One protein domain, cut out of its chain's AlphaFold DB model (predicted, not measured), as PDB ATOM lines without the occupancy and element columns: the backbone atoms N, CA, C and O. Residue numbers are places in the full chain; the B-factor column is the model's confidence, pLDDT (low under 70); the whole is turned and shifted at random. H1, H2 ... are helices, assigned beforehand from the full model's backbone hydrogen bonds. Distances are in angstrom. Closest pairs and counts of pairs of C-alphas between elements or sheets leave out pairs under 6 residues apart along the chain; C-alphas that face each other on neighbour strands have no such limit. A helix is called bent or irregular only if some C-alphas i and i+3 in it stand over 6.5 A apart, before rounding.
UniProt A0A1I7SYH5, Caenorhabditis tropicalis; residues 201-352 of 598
ATOM      1  N   ILE A 201      -4.950  46.140  13.692       65.88
ATOM      2  CA  ILE A 201      -4.071  46.787  14.679       65.88
ATOM      3  C   ILE A 201      -4.892  47.166  15.919       65.88
ATOM      4  O   ILE A 201      -4.542  46.793  17.039       65.88
ATOM      5  N   LEU A 202      -6.021  47.865  15.755       63.81
ATOM      6  CA  LEU A 202      -6.875  48.282  16.871       63.81
ATOM      7  C   LEU A 202      -7.465  47.078  17.626       63.81
ATOM      8  O   LEU A 202      -7.553  47.108  18.858       63.81
ATOM      9  N   GLN A 203      -7.832  46.011  16.914       75.00
ATOM     10  CA  GLN A 203      -8.324  44.761  17.489       75.00
ATOM     11  C   GLN A 203      -7.225  44.019  18.263       75.00
ATOM     12  O   GLN A 203      -7.474  43.593  19.395       75.00
ATOM     13  N   ALA A 204      -6.007  43.929  17.726       75.88
ATOM     14  CA  ALA A 204      -4.844  43.350  18.394       75.88
ATOM     15  C   ALA A 204      -4.499  44.123  19.676       75.88
ATOM     16  O   ALA A 204      -4.404  43.535  20.753       75.88
ATOM     17  N   LEU A 205      -4.426  45.457  19.593       74.00
ATOM     18  CA  LEU A 205      -4.188  46.347  20.733       74.00
ATOM     19  C   LEU A 205      -5.262  46.214  21.823       74.00
ATOM     20  O   LEU A 205      -4.941  46.144  23.012       74.00
ATOM     21  N   SER A 206      -6.539  46.170  21.433       76.25
ATOM     22  CA  SER A 206      -7.669  45.983  22.353       76.25
ATOM     23  C   SER A 206      -7.627  44.607  23.028       76.25
ATOM     24  O   SER A 206      -7.838  44.496  24.239       76.25
ATOM     25  N   THR A 207      -7.276  43.569  22.265       83.06
ATOM     26  CA  THR A 207      -7.114  42.194  22.752       83.06
ATOM     27  C   THR A 207      -5.967  42.107  23.758       83.06
ATOM     28  O   THR A 207      -6.190  41.680  24.890       83.06
ATOM     29  N   GLY A 208      -4.779  42.618  23.413       83.38
ATOM     30  CA  GLY A 208      -3.627  42.685  24.316       83.38
ATOM     31  C   GLY A 208      -3.920  43.472  25.597       83.38
ATOM     32  O   GLY A 208      -3.592  43.019  26.692       83.38
ATOM     33  N   ARG A 209      -4.628  44.609  25.500       82.50
ATOM     34  CA  ARG A 209      -5.087  45.377  26.673       82.50
ATOM     35  C   ARG A 209      -5.982  44.540  27.593       82.50
ATOM     36  O   ARG A 209      -5.828  44.610  28.810       82.50
ATOM     37  N   ASN A 210      -6.927  43.785  27.034       83.00
ATOM     38  CA  ASN A 210      -7.835  42.952  27.823       83.00
ATOM     39  C   ASN A 210      -7.087  41.789  28.496       83.00
ATOM     40  O   ASN A 210      -7.339  41.516  29.665       83.00
ATOM     41  N   ILE A 211      -6.114  41.180  27.813       83.56
ATOM     42  CA  ILE A 211      -5.259  40.126  28.381       83.56
ATOM     43  C   ILE A 211      -4.413  40.669  29.545       83.56
ATOM     44  O   ILE A 211      -4.399  40.066  30.617       83.56
ATOM     45  N   LEU A 212      -3.787  41.844  29.394       84.12
ATOM     46  CA  LEU A 212      -3.060  42.496  30.493       84.12
ATOM     47  C   LEU A 212      -3.974  42.811  31.694       84.12
ATOM     48  O   LEU A 212      -3.555  42.665  32.840       84.12
ATOM     49  N   MET A 213      -5.233  43.196  31.456       81.44
ATOM     50  CA  MET A 213      -6.220  43.385  32.530       81.44
ATOM     51  C   MET A 213      -6.542  42.074  33.266       81.44
ATOM     52  O   MET A 213      -6.707  42.102  34.487       81.44
ATOM     53  N   THR A 214      -6.580  40.935  32.563       81.00
ATOM     54  CA  THR A 214      -6.687  39.605  33.186       81.00
ATOM     55  C   THR A 214      -5.427  39.263  33.985       81.00
ATOM     56  O   THR A 214      -5.540  38.795  35.116       81.00
ATOM     57  N   MET A 215      -4.226  39.578  33.487       83.25
ATOM     58  CA  MET A 215      -2.971  39.375  34.232       83.25
ATOM     59  C   MET A 215      -2.902  40.218  35.519       83.25
ATOM     60  O   MET A 215      -2.455  39.721  36.550       83.25
ATOM     61  N   CYS A 216      -3.462  41.435  35.538       82.31
ATOM     62  CA  CYS A 216      -3.627  42.205  36.782       82.31
ATOM     63  C   CYS A 216      -4.506  41.501  37.840       82.31
ATOM     64  O   CYS A 216      -4.457  41.870  39.016       82.31
ATOM     65  N   SER A 217      -5.315  40.499  37.473       80.88
ATOM     66  CA  SER A 217      -6.057  39.693  38.450       80.88
ATOM     67  C   SER A 217      -5.157  38.715  39.224       80.88
ATOM     68  O   SER A 217      -5.458  38.435  40.384       80.88
ATOM     69  N   VAL A 218      -4.025  38.281  38.649       82.00
ATOM     70  CA  VAL A 218      -3.003  37.459  39.330       82.00
ATOM     71  C   VAL A 218      -2.385  38.242  40.484       82.00
ATOM     72  O   VAL A 218      -2.291  37.736  41.600       82.00
ATOM     73  N   GLU A 219      -2.029  39.506  40.241       80.31
ATOM     74  CA  GLU A 219      -1.478  40.400  41.264       80.31
ATOM     75  C   GLU A 219      -2.494  40.660  42.391       80.31
ATOM     76  O   GLU A 219      -2.164  40.529  43.569       80.31
ATOM     77  N   ARG A 220      -3.757  40.944  42.044       83.75
ATOM     78  CA  ARG A 220      -4.828  41.186  43.033       83.75
ATOM     79  C   ARG A 220      -5.161  39.962  43.890       83.75
ATOM     80  O   ARG A 220      -5.538  40.135  45.044       83.75
ATOM     81  N   ASN A 221      -5.028  38.753  43.344       85.88
ATOM     82  CA  ASN A 221      -5.376  37.496  44.018       85.88
ATOM     83  C   ASN A 221      -4.141  36.672  44.431       85.88
ATOM     84  O   ASN A 221      -4.252  35.479  44.721       85.88
ATOM     85  N   GLN A 222      -2.963  37.302  44.507       84.38
ATOM     86  CA  GLN A 222      -1.698  36.638  44.840       84.38
ATOM     87  C   GLN A 222      -1.742  35.917  46.204       84.38
ATOM     88  O   GLN A 222      -1.048  34.919  46.393       84.38
ATOM     89  N   SER A 223      -2.565  36.389  47.148       84.94
ATOM     90  CA  SER A 223      -2.819  35.729  48.436       84.94
ATOM     91  C   SER A 223      -3.489  34.361  48.273       84.94
ATOM     92  O   SER A 223      -3.002  33.384  48.836       84.94
ATOM     93  N   ILE A 224      -4.545  34.275  47.458       85.44
ATOM     94  CA  ILE A 224      -5.304  33.043  47.187       85.44
ATOM     95  C   ILE A 224      -4.419  32.029  46.450       85.44
ATOM     96  O   ILE A 224      -4.392  30.853  46.805       85.44
ATOM     97  N   LEU A 225      -3.628  32.489  45.475       85.19
ATOM     98  CA  LEU A 225      -2.687  31.633  44.745       85.19
ATOM     99  C   LEU A 225      -1.570  31.090  45.656       85.19
ATOM    100  O   LEU A 225      -1.215  29.914  45.567       85.19
ATOM    101  N   LYS A 226      -1.046  31.913  46.577       86.50
ATOM    102  CA  LYS A 226      -0.074  31.474  47.595       86.50
ATOM    103  C   LYS A 226      -0.690  30.500  48.607       86.50
ATOM    104  O   LYS A 226      -0.021  29.539  48.978       86.50
ATOM    105  N   GLU A 227      -1.951  30.692  49.004       85.69
ATOM    106  CA  GLU A 227      -2.686  29.738  49.848       85.69
ATOM    107  C   GLU A 227      -2.853  28.386  49.127       85.69
ATOM    108  O   GLU A 227      -2.526  27.346  49.695       85.69
ATOM    109  N   ALA A 228      -3.229  28.391  47.841       84.12
ATOM    110  CA  ALA A 228      -3.361  27.184  47.014       84.12
ATOM    111  C   ALA A 228      -2.045  26.408  46.806       84.12
ATOM    112  O   ALA A 228      -2.050  25.175  46.767       84.12
ATOM    113  N   ILE A 229      -0.913  27.113  46.706       85.81
ATOM    114  CA  ILE A 229       0.435  26.518  46.682       85.81
ATOM    115  C   ILE A 229       0.798  25.881  48.037       85.81
ATOM    116  O   ILE A 229       1.528  24.891  48.066       85.81
ATOM    117  N   GLY A 230       0.320  26.452  49.148       79.44
ATOM    118  CA  GLY A 230       0.666  26.042  50.511       79.44
ATOM    119  C   GLY A 230      -0.080  24.815  51.048       79.44
ATOM    120  O   GLY A 230       0.278  24.322  52.117       79.44
ATOM    121  N   PHE A 231      -1.101  24.302  50.350       80.38
ATOM    122  CA  PHE A 231      -1.819  23.107  50.800       80.38
ATOM    123  C   PHE A 231      -1.014  21.827  50.573       80.38
ATOM    124  O   PHE A 231      -0.936  21.299  49.462       80.38
ATOM    125  N   GLU A 232      -0.514  21.245  51.659       68.25
ATOM    126  CA  GLU A 232      -0.030  19.867  51.665       68.25
ATOM    127  C   GLU A 232      -1.184  18.893  51.936       68.25
ATOM    128  O   GLU A 232      -1.548  18.606  53.074       68.25
ATOM    129  N   PHE A 233      -1.764  18.362  50.861       70.75
ATOM    130  CA  PHE A 233      -2.709  17.247  50.911       70.75
ATOM    131  C   PHE A 233      -2.097  16.024  50.216       70.75
ATOM    132  O   PHE A 233      -1.340  16.159  49.248       70.75
ATOM    133  N   ASN A 234      -2.398  14.820  50.704       64.88
ATOM    134  CA  ASN A 234      -1.831  13.581  50.172       64.88
ATOM    135  C   ASN A 234      -2.948  12.732  49.553       64.88
ATOM    136  O   ASN A 234      -3.604  11.950  50.238       64.88
ATOM    137  N   SER A 235      -3.194  12.934  48.256       67.88
ATOM    138  CA  SER A 235      -4.275  12.282  47.509       67.88
ATOM    139  C   SER A 235      -3.761  11.478  46.319       67.88
ATOM    140  O   SER A 235      -2.856  11.895  45.594       67.88
ATOM    141  N   ALA A 236      -4.395  10.329  46.079       66.06
ATOM    142  CA  ALA A 236      -4.151   9.500  44.903       66.06
ATOM    143  C   ALA A 236      -4.799  10.052  43.612       66.06
ATOM    144  O   ALA A 236      -4.482   9.548  42.529       66.06
ATOM    145  N   GLN A 237      -5.675  11.060  43.719       76.69
ATOM    146  CA  GLN A 237      -6.485  11.609  42.623       76.69
ATOM    147  C   GLN A 237      -5.645  12.249  41.505       76.69
ATOM    148  O   GLN A 237      -4.601  12.859  41.750       76.69
ATOM    149  N   LYS A 238      -6.146  12.149  40.265       81.25
ATOM    150  CA  LYS A 238      -5.488  12.666  39.052       81.25
ATOM    151  C   LYS A 238      -5.245  14.177  39.117       81.25
ATOM    152  O   LYS A 238      -4.096  14.595  38.990       81.25
ATOM    153  N   PHE A 239      -6.289  14.960  39.409       85.38
ATOM    154  CA  PHE A 239      -6.201  16.417  39.568       85.38
ATOM    155  C   PHE A 239      -5.103  16.819  40.559       85.38
ATOM    156  O   PHE A 239      -4.226  17.606  40.222       85.38
ATOM    157  N   TRP A 240      -5.086  16.225  41.757       84.88
ATOM    158  CA  TRP A 240      -4.130  16.611  42.796       84.88
ATOM    159  C   TRP A 240      -2.676  16.268  42.438       84.88
ATOM    160  O   TRP A 240      -1.763  17.049  42.702       84.88
ATOM    161  N   LYS A 241      -2.449  15.134  41.761       84.25
ATOM    162  CA  LYS A 241      -1.135  14.789  41.193       84.25
ATOM    163  C   LYS A 241      -0.712  15.775  40.094       84.25
ATOM    164  O   LYS A 241       0.436  16.211  40.102       84.25
ATOM    165  N   LYS A 242      -1.632  16.164  39.200       87.00
ATOM    166  CA  LYS A 242      -1.413  17.161  38.130       87.00
ATOM    167  C   LYS A 242      -1.095  18.545  38.719       87.00
ATOM    168  O   LYS A 242      -0.125  19.173  38.305       87.00
ATOM    169  N   TRP A 243      -1.826  18.968  39.756       87.50
ATOM    170  CA  TRP A 243      -1.550  20.189  40.520       87.50
ATOM    171  C   TRP A 243      -0.158  20.155  41.158       87.50
ATOM    172  O   TRP A 243       0.646  21.047  40.911       87.50
ATOM    173  N   LYS A 244       0.176  19.103  41.917       85.69
ATOM    174  CA  LYS A 244       1.467  19.013  42.619       85.69
ATOM    175  C   LYS A 244       2.673  18.958  41.671       85.69
ATOM    176  O   LYS A 244       3.707  19.534  41.994       85.69
ATOM    177  N   LEU A 245       2.553  18.266  40.532       85.75
ATOM    178  CA  LEU A 245       3.649  18.100  39.568       85.75
ATOM    179  C   LEU A 245       3.809  19.284  38.603       85.75
ATOM    180  O   LEU A 245       4.938  19.605  38.249       85.75
ATOM    181  N   LYS A 246       2.704  19.906  38.169       86.31
ATOM    182  CA  LYS A 246       2.694  20.930  37.109       86.31
ATOM    183  C   LYS A 246       2.116  22.271  37.584       86.31
ATOM    184  O   LYS A 246       2.750  23.304  37.416       86.31
ATOM    185  N   GLY A 247       0.968  22.261  38.262       85.62
ATOM    186  CA  GLY A 247       0.304  23.496  38.705       85.62
ATOM    187  C   GLY A 247       1.058  24.303  39.762       85.62
ATOM    188  O   GLY A 247       1.111  25.525  39.667       85.62
ATOM    189  N   VAL A 248       1.693  23.657  40.741       87.00
ATOM    190  CA  VAL A 248       2.499  24.338  41.770       87.00
ATOM    191  C   VAL A 248       3.720  25.072  41.188       87.00
ATOM    192  O   VAL A 248       3.882  26.246  41.532       87.00
ATOM    193  N   PRO A 249       4.587  24.459  40.349       88.69
ATOM    194  CA  PRO A 249       5.694  25.194  39.736       88.69
ATOM    195  C   PRO A 249       5.204  26.301  38.792       88.69
ATOM    196  O   PRO A 249       5.638  27.439  38.959       88.69
ATOM    197  N   GLU A 250       4.238  26.027  37.907       87.75
ATOM    198  CA  GLU A 250       3.712  27.035  36.967       87.75
ATOM    199  C   GLU A 250       3.059  28.223  37.692       87.75
ATOM    200  O   GLU A 250       3.303  29.369  37.327       87.75
ATOM    201  N   THR A 251       2.308  27.992  38.778       88.00
ATOM    202  CA  THR A 251       1.716  29.092  39.567       88.00
ATOM    203  C   THR A 251       2.791  29.945  40.246       88.00
ATOM    204  O   THR A 251       2.646  31.165  40.314       88.00
ATOM    205  N   LYS A 252       3.878  29.340  40.753       88.25
ATOM    206  CA  LYS A 252       4.994  30.093  41.357       88.25
ATOM    207  C   LYS A 252       5.708  30.960  40.324       88.25
ATOM    208  O   LYS A 252       5.962  32.130  40.595       88.25
ATOM    209  N   GLU A 253       6.002  30.389  39.161       88.50
ATOM    210  CA  GLU A 253       6.683  31.079  38.068       88.50
ATOM    211  C   GLU A 253       5.830  32.226  37.509       88.50
ATOM    212  O   GLU A 253       6.295  33.361  37.439       88.50
ATOM    213  N   MET A 254       4.545  31.971  37.239       89.12
ATOM    214  CA  MET A 254       3.565  32.973  36.810       89.12
ATOM    215  C   MET A 254       3.475  34.160  37.783       89.12
ATOM    216  O   MET A 254       3.416  35.309  37.349       89.12
ATOM    217  N   ILE A 255       3.492  33.913  39.100       88.56
ATOM    218  CA  ILE A 255       3.468  34.984  40.109       88.56
ATOM    219  C   ILE A 255       4.718  35.873  40.029       88.56
ATOM    220  O   ILE A 255       4.588  37.095  40.144       88.56
ATOM    221  N   GLU A 256       5.909  35.290  39.866       89.31
ATOM    222  CA  GLU A 256       7.149  36.071  39.822       89.31
ATOM    223  C   GLU A 256       7.287  36.817  38.488       89.31
ATOM    224  O   GLU A 256       7.548  38.018  38.493       89.31
ATOM    225  N   GLN A 257       6.983  36.178  37.354       88.50
ATOM    226  CA  GLN A 257       7.041  36.837  36.046       88.50
ATOM    227  C   GLN A 257       6.017  37.983  35.904       88.50
ATOM    228  O   GLN A 257       6.339  39.033  35.345       88.50
ATOM    229  N   VAL A 258       4.804  37.857  36.467       87.81
ATOM    230  CA  VAL A 258       3.831  38.974  36.524       87.81
ATOM    231  C   VAL A 258       4.363  40.137  37.373       87.81
ATOM    232  O   VAL A 258       4.154  41.303  37.026       87.81
ATOM    233  N   LYS A 259       5.083  39.847  38.463       87.75
ATOM    234  CA  LYS A 259       5.725  40.867  39.303       87.75
ATOM    235  C   LYS A 259       6.874  41.562  38.561       87.75
ATOM    236  O   LYS A 259       6.910  42.791  38.544       87.75
ATOM    237  N   GLU A 260       7.748  40.814  37.885       88.25
ATOM    238  CA  GLU A 260       8.805  41.374  37.029       88.25
ATOM    239  C   GLU A 260       8.238  42.245  35.896       88.25
ATOM    240  O   GLU A 260       8.778  43.315  35.599       88.25
ATOM    241  N   LEU A 261       7.123  41.828  35.281       88.06
ATOM    242  CA  LEU A 261       6.419  42.620  34.273       88.06
ATOM    243  C   LEU A 261       5.901  43.942  34.864       88.06
ATOM    244  O   LEU A 261       6.047  44.989  34.227       88.06
ATOM    245  N   ASN A 262       5.343  43.926  36.079       86.69
ATOM    246  CA  ASN A 262       4.901  45.153  36.742       86.69
ATOM    247  C   ASN A 262       6.092  46.075  37.070       86.69
ATOM    248  O   ASN A 262       6.067  47.253  36.719       86.69
ATOM    249  N   GLU A 263       7.181  45.554  37.645       86.62
ATOM    250  CA  GLU A 263       8.404  46.332  37.909       86.62
ATOM    251  C   GLU A 263       8.996  46.944  36.625       86.62
ATOM    252  O   GLU A 263       9.369  48.124  36.598       86.62
ATOM    253  N   PHE A 264       9.004  46.182  35.525       84.44
ATOM    254  CA  PHE A 264       9.402  46.659  34.202       84.44
ATOM    255  C   PHE A 264       8.533  47.842  33.744       84.44
ATOM    256  O   PHE A 264       9.086  48.882  33.372       84.44
ATOM    257  N   VAL A 265       7.201  47.724  33.830       83.12
ATOM    258  CA  VAL A 265       6.237  48.788  33.477       83.12
ATOM    259  C   VAL A 265       6.385  50.018  34.378       83.12
ATOM    260  O   VAL A 265       6.340  51.152  33.896       83.12
ATOM    261  N   MET A 266       6.605  49.819  35.679       80.12
ATOM    262  CA  MET A 266       6.801  50.889  36.660       80.12
ATOM    263  C   MET A 266       8.034  51.745  36.354       80.12
ATOM    264  O   MET A 266       7.966  52.971  36.464       80.12
ATOM    265  N   LYS A 267       9.134  51.114  35.924       80.06
ATOM    266  CA  LYS A 267      10.407  51.782  35.609       80.06
ATOM    267  C   LYS A 267      10.343  52.691  34.371       80.06
ATOM    268  O   LYS A 267      11.143  53.613  34.262       80.06
ATOM    269  N   ASN A 268       9.396  52.459  33.459       69.19
ATOM    270  CA  ASN A 268       9.370  53.049  32.112       69.19
ATOM    271  C   ASN A 268       8.040  53.774  31.792       69.19
ATOM    272  O   ASN A 268       7.597  53.839  30.646       69.19
ATOM    273  N   ARG A 269       7.367  54.324  32.813       58.41
ATOM    274  CA  ARG A 269       6.011  54.905  32.703       58.41
ATOM    275  C   ARG A 269       5.838  56.030  31.665       58.41
ATOM    276  O   ARG A 269       4.706  56.254  31.237       58.41
ATOM    277  N   ASN A 270       6.921  56.704  31.268       56.66
ATOM    278  CA  ASN A 270       6.919  57.841  30.335       56.66
ATOM    279  C   ASN A 270       7.494  57.502  28.940       56.66
ATOM    280  O   ASN A 270       7.705  58.402  28.133       56.66
ATOM    281  N   SER A 271       7.790  56.232  28.651       59.00
ATOM    282  CA  SER A 271       8.488  55.832  27.421       59.00
ATOM    283  C   SER A 271       7.600  55.839  26.162       59.00
ATOM    284  O   SER A 271       6.377  55.711  26.240       59.00
ATOM    285  N   ASN A 272       8.242  55.966  24.991       64.50
ATOM    286  CA  ASN A 272       7.608  56.029  23.665       64.50
ATOM    287  C   ASN A 272       6.789  54.758  23.324       64.50
ATOM    288  O   ASN A 272       6.972  53.712  23.944       64.50
ATOM    289  N   ILE A 273       5.917  54.814  22.312       65.50
ATOM    290  CA  ILE A 273       4.969  53.753  21.931       65.50
ATOM    291  C   ILE A 273       5.632  52.382  21.687       65.50
ATOM    292  O   ILE A 273       5.079  51.373  22.127       65.50
ATOM    293  N   LYS A 274       6.866  52.342  21.152       68.38
ATOM    294  CA  LYS A 274       7.745  51.150  21.094       68.38
ATOM    295  C   LYS A 274       7.803  50.351  22.405       68.38
ATOM    296  O   LYS A 274       7.829  49.124  22.387       68.38
ATOM    297  N   TYR A 275       7.784  51.034  23.549       76.81
ATOM    298  CA  TYR A 275       7.814  50.403  24.867       76.81
ATOM    299  C   TYR A 275       6.586  49.516  25.133       76.81
ATOM    300  O   TYR A 275       6.707  48.463  25.754       76.81
ATOM    301  N   VAL A 276       5.411  49.893  24.618       77.56
ATOM    302  CA  VAL A 276       4.171  49.116  24.783       77.56
ATOM    303  C   VAL A 276       4.248  47.784  24.017       77.56
ATOM    304  O   VAL A 276       3.730  46.780  24.499       77.56
ATOM    305  N   GLY A 277       4.977  47.736  22.895       79.62
ATOM    306  CA  GLY A 277       5.274  46.490  22.178       79.62
ATOM    307  C   GLY A 277       6.108  45.529  23.030       79.62
ATOM    308  O   GLY A 277       5.734  44.370  23.201       79.62
ATOM    309  N   ASN A 278       7.169  46.034  23.670       83.19
ATOM    310  CA  ASN A 278       8.009  45.243  24.580       83.19
ATOM    311  C   ASN A 278       7.225  44.707  25.797       83.19
ATOM    312  O   ASN A 278       7.527  43.622  26.292       83.19
ATOM    313  N   VAL A 279       6.222  45.448  26.286       86.25
ATOM    314  CA  VAL A 279       5.327  44.988  27.366       86.25
ATOM    315  C   VAL A 279       4.469  43.809  26.904       86.25
ATOM    316  O   VAL A 279       4.358  42.832  27.639       86.25
ATOM    317  N   PHE A 280       3.901  43.855  25.694       86.81
ATOM    318  CA  PHE A 280       3.156  42.716  25.146       86.81
ATOM    319  C   PHE A 280       4.050  41.502  24.867       86.81
ATOM    320  O   PHE A 280       3.637  40.384  25.162       86.81
ATOM    321  N   GLN A 281       5.280  41.707  24.383       87.19
ATOM    322  CA  GLN A 281       6.243  40.615  24.208       87.19
ATOM    323  C   GLN A 281       6.545  39.919  25.544       87.19
ATOM    324  O   GLN A 281       6.313  38.719  25.661       87.19
ATOM    325  N   LYS A 282       6.945  40.666  26.581       86.44
ATOM    326  CA  LYS A 282       7.186  40.079  27.912       86.44
ATOM    327  C   LYS A 282       5.946  39.415  28.512       86.44
ATOM    328  O   LYS A 282       6.065  38.397  29.178       86.44
ATOM    329  N   ALA A 283       4.755  39.962  28.274       86.88
ATOM    330  CA  ALA A 283       3.514  39.331  28.711       86.88
ATOM    331  C   ALA A 283       3.230  38.003  27.980       86.88
ATOM    332  O   ALA A 283       2.624  37.114  28.568       86.88
ATOM    333  N   SER A 284       3.666  37.849  26.722       86.06
ATOM    334  CA  SER A 284       3.473  36.611  25.943       86.06
ATOM    335  C   SER A 284       4.328  35.435  26.430       86.06
ATOM    336  O   SER A 284       3.991  34.288  26.148       86.06
ATOM    337  N   GLU A 285       5.395  35.721  27.182       86.00
ATOM    338  CA  GLU A 285       6.326  34.741  27.757       86.00
ATOM    339  C   GLU A 285       5.818  34.150  29.093       86.00
ATOM    340  O   GLU A 285       6.351  33.143  29.558       86.00
ATOM    341  N   ILE A 286       4.764  34.729  29.692       86.94
ATOM    342  CA  ILE A 286       4.255  34.340  31.017       86.94
ATOM    343  C   ILE A 286       3.525  32.986  30.964       86.94
ATOM    344  O   ILE A 286       2.528  32.861  30.241       86.94
ATOM    345  N   PRO A 287       3.935  31.981  31.767       80.38
ATOM    346  CA  PRO A 287       3.266  30.686  31.807       80.38
ATOM    347  C   PRO A 287       1.855  30.807  32.396       80.38
ATOM    348  O   PRO A 287       1.618  31.536  33.359       80.38
ATOM    349  N   GLY A 288       0.914  30.060  31.817       81.94
ATOM    350  CA  GLY A 288      -0.467  29.938  32.286       81.94
ATOM    351  C   GLY A 288      -0.807  28.504  32.688       81.94
ATOM    352  O   GLY A 288      -0.125  27.560  32.292       81.94
ATOM    353  N   LEU A 289      -1.893  28.325  33.444       82.44
ATOM    354  CA  LEU A 289      -2.266  27.045  34.064       82.44
ATOM    355  C   LEU A 289      -2.991  26.083  33.098       82.44
ATOM    356  O   LEU A 289      -4.096  25.601  33.367       82.44
ATOM    357  N   HIS A 290      -2.358  25.799  31.960       82.12
ATOM    358  CA  HIS A 290      -2.976  25.089  30.842       82.12
ATOM    359  C   HIS A 290      -3.350  23.633  31.168       82.12
ATOM    360  O   HIS A 290      -2.502  22.804  31.539       82.12
ATOM    361  N   GLY A 291      -4.640  23.324  30.993       78.88
ATOM    362  CA  GLY A 291      -5.242  22.007  31.212       78.88
ATOM    363  C   GLY A 291      -5.245  21.537  32.673       78.88
ATOM    364  O   GLY A 291      -5.563  20.390  32.972       78.88
ATOM    365  N   ILE A 292      -4.848  22.359  33.643       83.25
ATOM    366  CA  ILE A 292      -4.734  21.895  35.037       83.25
ATOM    367  C   ILE A 292      -6.106  21.575  35.649       83.25
ATOM    368  O   ILE A 292      -6.222  20.636  36.437       83.25
ATOM    369  N   PHE A 293      -7.145  22.300  35.235       85.12
ATOM    370  CA  PHE A 293      -8.498  22.205  35.785       85.12
ATOM    371  C   PHE A 293      -9.415  21.189  35.076       85.12
ATOM    372  O   PHE A 293     -10.540  20.998  35.531       85.12
ATOM    373  N   ASP A 294      -8.951  20.479  34.038       85.00
ATOM    374  CA  ASP A 294      -9.766  19.504  33.280       85.00
ATOM    375  C   ASP A 294     -10.410  18.436  34.190       85.00
ATOM    376  O   ASP A 294     -11.588  18.107  34.067       85.00
ATOM    377  N   ASP A 295      -9.632  17.917  35.147       83.94
ATOM    378  CA  ASP A 295     -10.045  16.877  36.100       83.94
ATOM    379  C   ASP A 295     -10.745  17.446  37.362       83.94
ATOM    380  O   ASP A 295     -11.084  16.692  38.283       83.94
ATOM    381  N   PHE A 296     -10.943  18.769  37.456       85.62
ATOM    382  CA  PHE A 296     -11.395  19.428  38.690       85.62
ATOM    383  C   PHE A 296     -12.857  19.115  39.051       85.62
ATOM    384  O   PHE A 296     -13.192  19.006  40.230       85.62
ATOM    385  N   SER A 297     -13.724  18.890  38.060       84.19
ATOM    386  CA  SER A 297     -15.125  18.489  38.273       84.19
ATOM    387  C   SER A 297     -15.234  17.150  39.017       84.19
ATOM    388  O   SER A 297     -15.944  17.043  40.023       84.19
ATOM    389  N   SER A 298     -14.457  16.155  38.580       81.81
ATOM    390  CA  SER A 298     -14.312  14.855  39.243       81.81
ATOM    391  C   SER A 298     -13.788  15.026  40.672       81.81
ATOM    392  O   SER A 298     -14.414  14.545  41.619       81.81
ATOM    393  N   PHE A 299     -12.705  15.796  40.843       84.12
ATOM    394  CA  PHE A 299     -12.123  16.104  42.154       84.12
ATOM    395  C   PHE A 299     -13.142  16.739  43.117       84.12
ATOM    396  O   PHE A 299     -13.296  16.256  44.238       84.12
ATOM    397  N   LYS A 300     -13.899  17.750  42.676       84.06
ATOM    398  CA  LYS A 300     -14.941  18.428  43.467       84.06
ATOM    399  C   LYS A 300     -16.016  17.457  43.977       84.06
ATOM    400  O   LYS A 300     -16.402  17.527  45.144       84.06
ATOM    401  N   SER A 301     -16.473  16.530  43.131       81.38
ATOM    402  CA  SER A 301     -17.519  15.552  43.485       81.38
ATOM    403  C   SER A 301     -17.087  14.511  44.531       81.38
ATOM    404  O   SER A 301     -17.917  14.000  45.287       81.38
ATOM    405  N   GLU A 302     -15.790  14.208  44.599       75.69
ATOM    406  CA  GLU A 302     -15.212  13.299  45.591       75.69
ATOM    407  C   GLU A 302     -14.831  14.042  46.876       75.69
ATOM    408  O   GLU A 302     -15.090  13.561  47.980       75.69
ATOM    409  N   MET A 303     -14.258  15.238  46.733       75.56
ATOM    410  CA  MET A 303     -13.712  16.035  47.830       75.56
ATOM    411  C   MET A 303     -14.805  16.678  48.705       75.56
ATOM    412  O   MET A 303     -14.578  16.917  49.890       75.56
ATOM    413  N   SER A 304     -16.029  16.845  48.185       75.44
ATOM    414  CA  SER A 304     -17.213  17.268  48.957       75.44
ATOM    415  C   SER A 304     -17.615  16.295  50.079       75.44
ATOM    416  O   SER A 304     -18.329  16.677  51.004       75.44
ATOM    417  N   LYS A 305     -17.133  15.045  50.034       77.81
ATOM    418  CA  LYS A 305     -17.381  14.011  51.056       77.81
ATOM    419  C   LYS A 305     -16.440  14.128  52.265       77.81
ATOM    420  O   LYS A 305     -16.617  13.412  53.250       77.81
ATOM    421  N   ILE A 306     -15.435  15.006  52.205       78.94
ATOM    422  CA  ILE A 306     -14.376  15.156  53.212       78.94
ATOM    423  C   ILE A 306     -14.535  16.513  53.913       78.94
ATOM    424  O   ILE A 306     -14.560  17.550  53.260       78.94
ATOM    425  N   LYS A 307     -14.570  16.542  55.256       69.06
ATOM    426  CA  LYS A 307     -14.777  17.785  56.040       69.06
ATOM    427  C   LYS A 307     -13.745  18.893  55.777       69.06
ATOM    428  O   LYS A 307     -14.075  20.065  55.896       69.06
ATOM    429  N   GLN A 308     -12.504  18.539  55.442       68.81
ATOM    430  CA  GLN A 308     -11.453  19.497  55.059       68.81
ATOM    431  C   GLN A 308     -11.514  19.889  53.569       68.81
ATOM    432  O   GLN A 308     -10.853  20.837  53.152       68.81
ATOM    433  N   GLY A 309     -12.309  19.176  52.769       71.44
ATOM    434  CA  GLY A 309     -12.397  19.344  51.324       71.44
ATOM    435  C   GLY A 309     -13.129  20.601  50.877       71.44
ATOM    436  O   GLY A 309     -12.733  21.193  49.878       71.44
ATOM    437  N   THR A 310     -14.126  21.065  51.638       78.06
ATOM    438  CA  THR A 310     -14.932  22.251  51.295       78.06
ATOM    439  C   THR A 310     -14.071  23.502  51.096       78.06
ATOM    440  O   THR A 310     -14.168  24.146  50.058       78.06
ATOM    441  N   ARG A 311     -13.142  23.790  52.022       80.38
ATOM    442  CA  ARG A 311     -12.236  24.951  51.913       80.38
ATOM    443  C   ARG A 311     -11.278  24.843  50.722       80.38
ATOM    444  O   ARG A 311     -10.956  25.854  50.110       80.38
ATOM    445  N   ILE A 312     -10.829  23.632  50.392       82.19
ATOM    446  CA  ILE A 312      -9.974  23.399  49.221       82.19
ATOM    447  C   ILE A 312     -10.787  23.652  47.943       82.19
ATOM    448  O   ILE A 312     -10.334  24.399  47.083       82.19
ATOM    449  N   ILE A 313     -12.011  23.122  47.846       83.69
ATOM    450  CA  ILE A 313     -12.919  23.382  46.717       83.69
ATOM    451  C   ILE A 313     -13.146  24.892  46.540       83.69
ATOM    452  O   ILE A 313     -12.869  25.403  45.461       83.69
ATOM    453  N   GLU A 314     -13.534  25.618  47.596       85.00
ATOM    454  CA  GLU A 314     -13.790  27.069  47.541       85.00
ATOM    455  C   GLU A 314     -12.592  27.897  47.040       85.00
ATOM    456  O   GLU A 314     -12.775  28.949  46.425       85.00
ATOM    457  N   ILE A 315     -11.362  27.466  47.336       84.75
ATOM    458  CA  ILE A 315     -10.139  28.154  46.903       84.75
ATOM    459  C   ILE A 315      -9.832  27.835  45.439       84.75
ATOM    460  O   ILE A 315      -9.534  28.746  44.669       84.75
ATOM    461  N   PHE A 316      -9.945  26.571  45.028       86.62
ATOM    462  CA  PHE A 316      -9.688  26.182  43.641       86.62
ATOM    463  C   PHE A 316     -10.786  26.637  42.669       86.62
ATOM    464  O   PHE A 316     -10.458  26.964  41.533       86.62
ATOM    465  N   GLU A 317     -12.043  26.760  43.108       86.19
ATOM    466  CA  GLU A 317     -13.117  27.409  42.338       86.19
ATOM    467  C   GLU A 317     -12.781  28.876  42.050       86.19
ATOM    468  O   GLU A 317     -12.745  29.283  40.891       86.19
ATOM    469  N   LYS A 318     -12.398  29.641  43.083       85.31
ATOM    470  CA  LYS A 318     -11.962  31.038  42.921       85.31
ATOM    471  C   LYS A 318     -10.758  31.183  41.989       85.31
ATOM    472  O   LYS A 318     -10.619  32.225  41.365       85.31
ATOM    473  N   ILE A 319      -9.882  30.180  41.898       84.62
ATOM    474  CA  ILE A 319      -8.739  30.193  40.970       84.62
ATOM    475  C   ILE A 319      -9.170  29.809  39.548       84.62
ATOM    476  O   ILE A 319      -8.673  30.404  38.592       84.62
ATOM    477  N   GLN A 320     -10.107  28.870  39.396       84.06
ATOM    478  CA  GLN A 320     -10.679  28.508  38.099       84.06
ATOM    479  C   GLN A 320     -11.392  29.709  37.452       84.06
ATOM    480  O   GLN A 320     -11.161  29.993  36.274       84.06
ATOM    481  N   ASP A 321     -12.170  30.462  38.233       83.69
ATOM    482  CA  ASP A 321     -12.891  31.658  37.775       83.69
ATOM    483  C   ASP A 321     -11.955  32.764  37.241       83.69
ATOM    484  O   ASP A 321     -12.337  33.535  36.357       83.69
ATOM    485  N   LEU A 322     -10.698  32.825  37.707       80.50
ATOM    486  CA  LEU A 322      -9.705  33.809  37.246       80.50
ATOM    487  C   LEU A 322      -9.195  33.560  35.815       80.50
ATOM    488  O   LEU A 322      -8.488  34.412  35.278       80.50
ATOM    489  N   SER A 323      -9.562  32.439  35.177       74.12
ATOM    490  CA  SER A 323      -9.262  32.156  33.761       74.12
ATOM    491  C   SER A 323      -7.767  32.273  33.410       74.12
ATOM    492  O   SER A 323      -7.381  32.885  32.414       74.12
ATOM    493  N   LEU A 324      -6.914  31.674  34.246       78.81
ATOM    494  CA  LEU A 324      -5.447  31.800  34.218       78.81
ATOM    495  C   LEU A 324      -4.741  30.984  33.112       78.81
ATOM    496  O   LEU A 324      -3.557  30.670  33.232       78.81
ATOM    497  N   ASP A 325      -5.444  30.615  32.037       78.25
ATOM    498  CA  ASP A 325      -4.836  29.936  30.888       78.25
ATOM    499  C   ASP A 325      -4.330  30.950  29.851       78.25
ATOM    500  O   ASP A 325      -5.010  31.314  28.885       78.25
ATOM    501  N   PHE A 326      -3.098  31.410  30.066       76.12
ATOM    502  CA  PHE A 326      -2.423  32.361  29.186       76.12
ATOM    503  C   PHE A 326      -1.882  31.755  27.879       76.12
ATOM    504  O   PHE A 326      -1.514  32.512  26.980       76.12
ATOM    505  N   SER A 327      -1.914  30.425  27.704       68.94
ATOM    506  CA  SER A 327      -1.423  29.772  26.477       68.94
ATOM    507  C   SER A 327      -2.158  30.272  25.225       68.94
ATOM    508  O   SER A 327      -1.535  30.682  24.251       68.94
ATOM    509  N   SER A 328      -3.490  30.385  25.302       71.25
ATOM    510  CA  SER A 328      -4.362  30.881  24.223       71.25
ATOM    511  C   SER A 328      -4.232  32.387  23.919       71.25
ATOM    512  O   SER A 328      -4.915  32.914  23.026       71.25
ATOM    513  N   PHE A 329      -3.400  33.092  24.689       78.56
ATOM    514  CA  PHE A 329      -3.181  34.531  24.611       78.56
ATOM    515  C   PHE A 329      -1.756  34.910  24.188       78.56
ATOM    516  O   PHE A 329      -1.575  36.046  23.750       78.56
ATOM    517  N   SER A 330      -0.781  33.993  24.247       81.25
ATOM    518  CA  SER A 330       0.611  34.258  23.851       81.25
ATOM    519  C   SER A 330       0.706  34.737  22.394       81.25
ATOM    520  O   SER A 330       1.151  35.860  22.151       81.25
ATOM    521  N   ASP A 331       0.123  33.994  21.443       82.88
ATOM    522  CA  ASP A 331       0.077  34.376  20.019       82.88
ATOM    523  C   ASP A 331      -0.599  35.738  19.790       82.88
ATOM    524  O   ASP A 331      -0.168  36.538  18.961       82.88
ATOM    525  N   LYS A 332      -1.657  36.038  20.555       84.12
ATOM    526  CA  LYS A 332      -2.423  37.293  20.445       84.12
ATOM    527  C   LYS A 332      -1.644  38.486  21.001       84.12
ATOM    528  O   LYS A 332      -1.760  39.588  20.468       84.12
ATOM    529  N   LEU A 333      -0.852  38.277  22.053       84.62
ATOM    530  CA  LEU A 333       0.067  39.275  22.603       84.62
ATOM    531  C   LEU A 333       1.267  39.499  21.676       84.62
ATOM    532  O   LEU A 333       1.638  40.648  21.447       84.62
ATOM    533  N   HIS A 334       1.821  38.437  21.087       83.69
ATOM    534  CA  HIS A 334       2.873  38.544  20.077       83.69
ATOM    535  C   HIS A 334       2.375  39.307  18.837       83.69
ATOM    536  O   HIS A 334       2.999  40.268  18.397       83.69
ATOM    537  N   TYR A 335       1.183  38.978  18.334       80.19
ATOM    538  CA  TYR A 335       0.547  39.731  17.254       80.19
ATOM    539  C   TYR A 335       0.329  41.210  17.631       80.19
ATOM    540  O   TYR A 335       0.611  42.105  16.835       80.19
ATOM    541  N   ALA A 336      -0.096  41.502  18.865       80.06
ATOM    542  CA  ALA A 336      -0.235  42.876  19.348       80.06
ATOM    543  C   ALA A 336       1.108  43.628  19.483       80.06
ATOM    544  O   ALA A 336       1.127  44.844  19.291       80.06
ATOM    545  N   SER A 337       2.224  42.949  19.784       82.56
ATOM    546  CA  SER A 337       3.548  43.586  19.848       82.56
ATOM    547  C   SER A 337       4.080  43.938  18.456       82.56
ATOM    548  O   SER A 337       4.524  45.069  18.250       82.56
ATOM    549  N   VAL A 338       3.948  43.027  17.484       80.19
ATOM    550  CA  VAL A 338       4.350  43.243  16.082       80.19
ATOM    551  C   VAL A 338       3.604  44.436  15.479       80.19
ATOM    552  O   VAL A 338       4.233  45.337  14.927       80.19
ATOM    553  N   ASN A 339       2.284  44.517  15.676       76.25
ATOM    554  CA  ASN A 339       1.473  45.640  15.191       76.25
ATOM    555  C   ASN A 339       1.862  46.998  15.822       76.25
ATOM    556  O   ASN A 339       1.742  48.033  15.169       76.25
ATOM    557  N   ILE A 340       2.380  47.024  17.060       72.38
ATOM    558  CA  ILE A 340       2.948  48.253  17.651       72.38
ATOM    559  C   ILE A 340       4.263  48.647  16.986       72.38
ATOM    560  O   ILE A 340       4.513  49.838  16.813       72.38
ATOM    561  N   ILE A 341       5.111  47.676  16.645       69.94
ATOM    562  CA  ILE A 341       6.396  47.949  15.997       69.94
ATOM    563  C   ILE A 341       6.153  48.567  14.618       69.94
ATOM    564  O   ILE A 341       6.718  49.620  14.343       69.94
ATOM    565  N   VAL A 342       5.242  47.994  13.819       67.81
ATOM    566  CA  VAL A 342       4.813  48.555  12.521       67.81
ATOM    567  C   VAL A 342       4.301  49.991  12.684       67.81
ATOM    568  O   VAL A 342       4.811  50.904  12.037       67.81
ATOM    569  N   LEU A 343       3.374  50.225  13.623       64.75
ATOM    570  CA  LEU A 343       2.848  51.565  13.906       64.75
ATOM    571  C   LEU A 343       3.941  52.557  14.348       64.75
ATOM    572  O   LEU A 343       3.888  53.726  13.982       64.75
ATOM    573  N   ASN A 344       4.926  52.118  15.137       66.75
ATOM    574  CA  ASN A 344       6.027  52.972  15.588       66.75
ATOM    575  C   ASN A 344       6.976  53.344  14.440       66.75
ATOM    576  O   ASN A 344       7.431  54.482  14.401       66.75
ATOM    577  N   THR A 345       7.301  52.400  13.555       61.16
ATOM    578  CA  THR A 345       8.164  52.647  12.389       61.16
ATOM    579  C   THR A 345       7.495  53.634  11.432       61.16
ATOM    580  O   THR A 345       8.079  54.672  11.140       61.16
ATOM    581  N   PHE A 346       6.219  53.417  11.097       55.81
ATOM    582  CA  PHE A 346       5.451  54.349  10.265       55.81
ATOM    583  C   PHE A 346       5.363  55.764  10.866       55.81
ATOM    584  O   PHE A 346       5.525  56.756  10.160       55.81
ATOM    585  N   LEU A 347       5.135  55.886  12.181       53.09
ATOM    586  CA  LEU A 347       5.100  57.196  12.851       53.09
ATOM    587  C   LEU A 347       6.452  57.927  12.832       53.09
ATOM    588  O   LEU A 347       6.461  59.149  12.936       53.09
ATOM    589  N   HIS A 348       7.565  57.198  12.723       52.00
ATOM    590  CA  HIS A 348       8.923  57.744  12.634       52.00
ATOM    591  C   HIS A 348       9.243  58.189  11.198       52.00
ATOM    592  O   HIS A 348       9.665  59.326  10.983       52.00
ATOM    593  N   GLU A 349       8.914  57.349  10.211       46.38
ATOM    594  CA  GLU A 349       9.094  57.622   8.778       46.38
ATOM    595  C   GLU A 349       8.194  58.775   8.288       46.38
ATOM    596  O   GLU A 349       8.676  59.703   7.637       46.38
ATOM    597  N   PHE A 350       6.914  58.801   8.680       41.69
ATOM    598  CA  PHE A 350       5.979  59.883   8.332       41.69
ATOM    599  C   PHE A 350       6.328  61.230   8.995       41.69
ATOM    600  O   PHE A 350       5.924  62.288   8.508       41.69
ATOM    601  N   ALA A 351       7.056  61.217  10.116       42.38
ATOM    602  CA  ALA A 351       7.415  62.432  10.841       42.38
ATOM    603  C   ALA A 351       8.635  63.176  10.264       42.38
ATOM    604  O   ALA A 351       8.894  64.291  10.719       42.38
ATOM    605  N   GLU A 352       9.383  62.571   9.325       40.84
ATOM    606  CA  GLU A 352      10.791  62.919   9.054       40.84
ATOM    607  C   GLU A 352      11.551  63.150  10.377       40.84
ATOM    608  O   GLU A 352      12.170  64.194  10.605       40.84
TER     609      GLU A 352
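Overview. This is residues 201 to 352 of the 598 residues of a protein of Caenorhabditis tropicalis (UniProt A0A1I7SYH5). This is a long rod of helices: H3b, H4 and H7 lie side by side as a row running in alternate directions, H4 in the middle, and H1 crosses one side of that row. Toward the other end of the rod H2 and the H5-H6 hairpin gather, with H3a, the other arm of the bent H3, near H5. The printed part has 152 residues and seven named helices, H1 to H7 in chain order, and no named strand: all helix. It is loose, with a radius of gyration of the C-alphas of 18.8 A and spans of 70 by 26 by 21 A.

Arrangement. Start at H3, residues 238 to 267, the longest helix and the hub, touching three others. By its hydrogen bonds it was assigned as one helix, but it is bent: C-alphas 245 and 248 are 6.7 A apart, and arms H3a, residues 238 to 245, and H3b, residues 248 to 267, stand at a steep tilt of 53 degrees. H3b and H4, residues 274 to 284, form a hairpin at 8 degrees, closest at the C-alphas of Leu 261 and Lys 282, 6.9 A. Next, H4 touches H7, residues 327 to 349, at a shallow tilt of 12 degrees, opposite ways; the closest C-alphas, Gly 277 and Ser 337, are 4.1 A apart. H1, residues 201 to 220, touches H7 at a steep tilt of 52 degrees, closest at the C-alphas of Ala 204 and Ala 336, 4.7 A. With residues 215 to 219 alone H1 touches H3b, closest at the C-alphas of Val 218 and Ile 255, 7.0 A. H2, residues 222 to 230, touches H3b at 26 degrees, with the C-alphas of Ile 229 and Val 248 closest at 5.8 A. H2 also touches H6, residues 309 to 321, closest at the C-alphas of Ala 228 and Ile 315, 6.8 A. H6 and H5, residues 296 to 303, form a hairpin, closest at the C-alphas of Met 303 and Gly 309, 5.0 A. H3a is close to H5 but not clearly touching, with the C-alphas of Phe 239 and Phe 296 6.1 A apart. The packing is part aligned, part crossed. Every O i to N i+4 pair is within hydrogen-bond range in H2, H3a, H3b, H4, H5 and H6, against 13 of 16 in H1 and 17 of 19 in H7.

Along the chain. Find C-alpha 201 at (-4.071, 46.787, 14.679); from there H1 runs 28.9 A. H3b starts at C-alpha 248, (2.499, 24.338, 41.770), and runs 29.2 A. H7 runs 34.6 A to C-alpha 349 at (9.094, 57.622, 8.778); it is irregular, with C-alphas 328 and 331 7.0 A apart.

Size, cuts and confidence. The C-alphas of Lys 305 and Glu 352, the two farthest apart, are 70.4 A apart. The printed part has no cut, and its one long link is H4 to H5, 11 residues. Mean pLDDT of the printed part is 78.7; look for values under 70 at residues 268 to 274 and 341 to 352, among others.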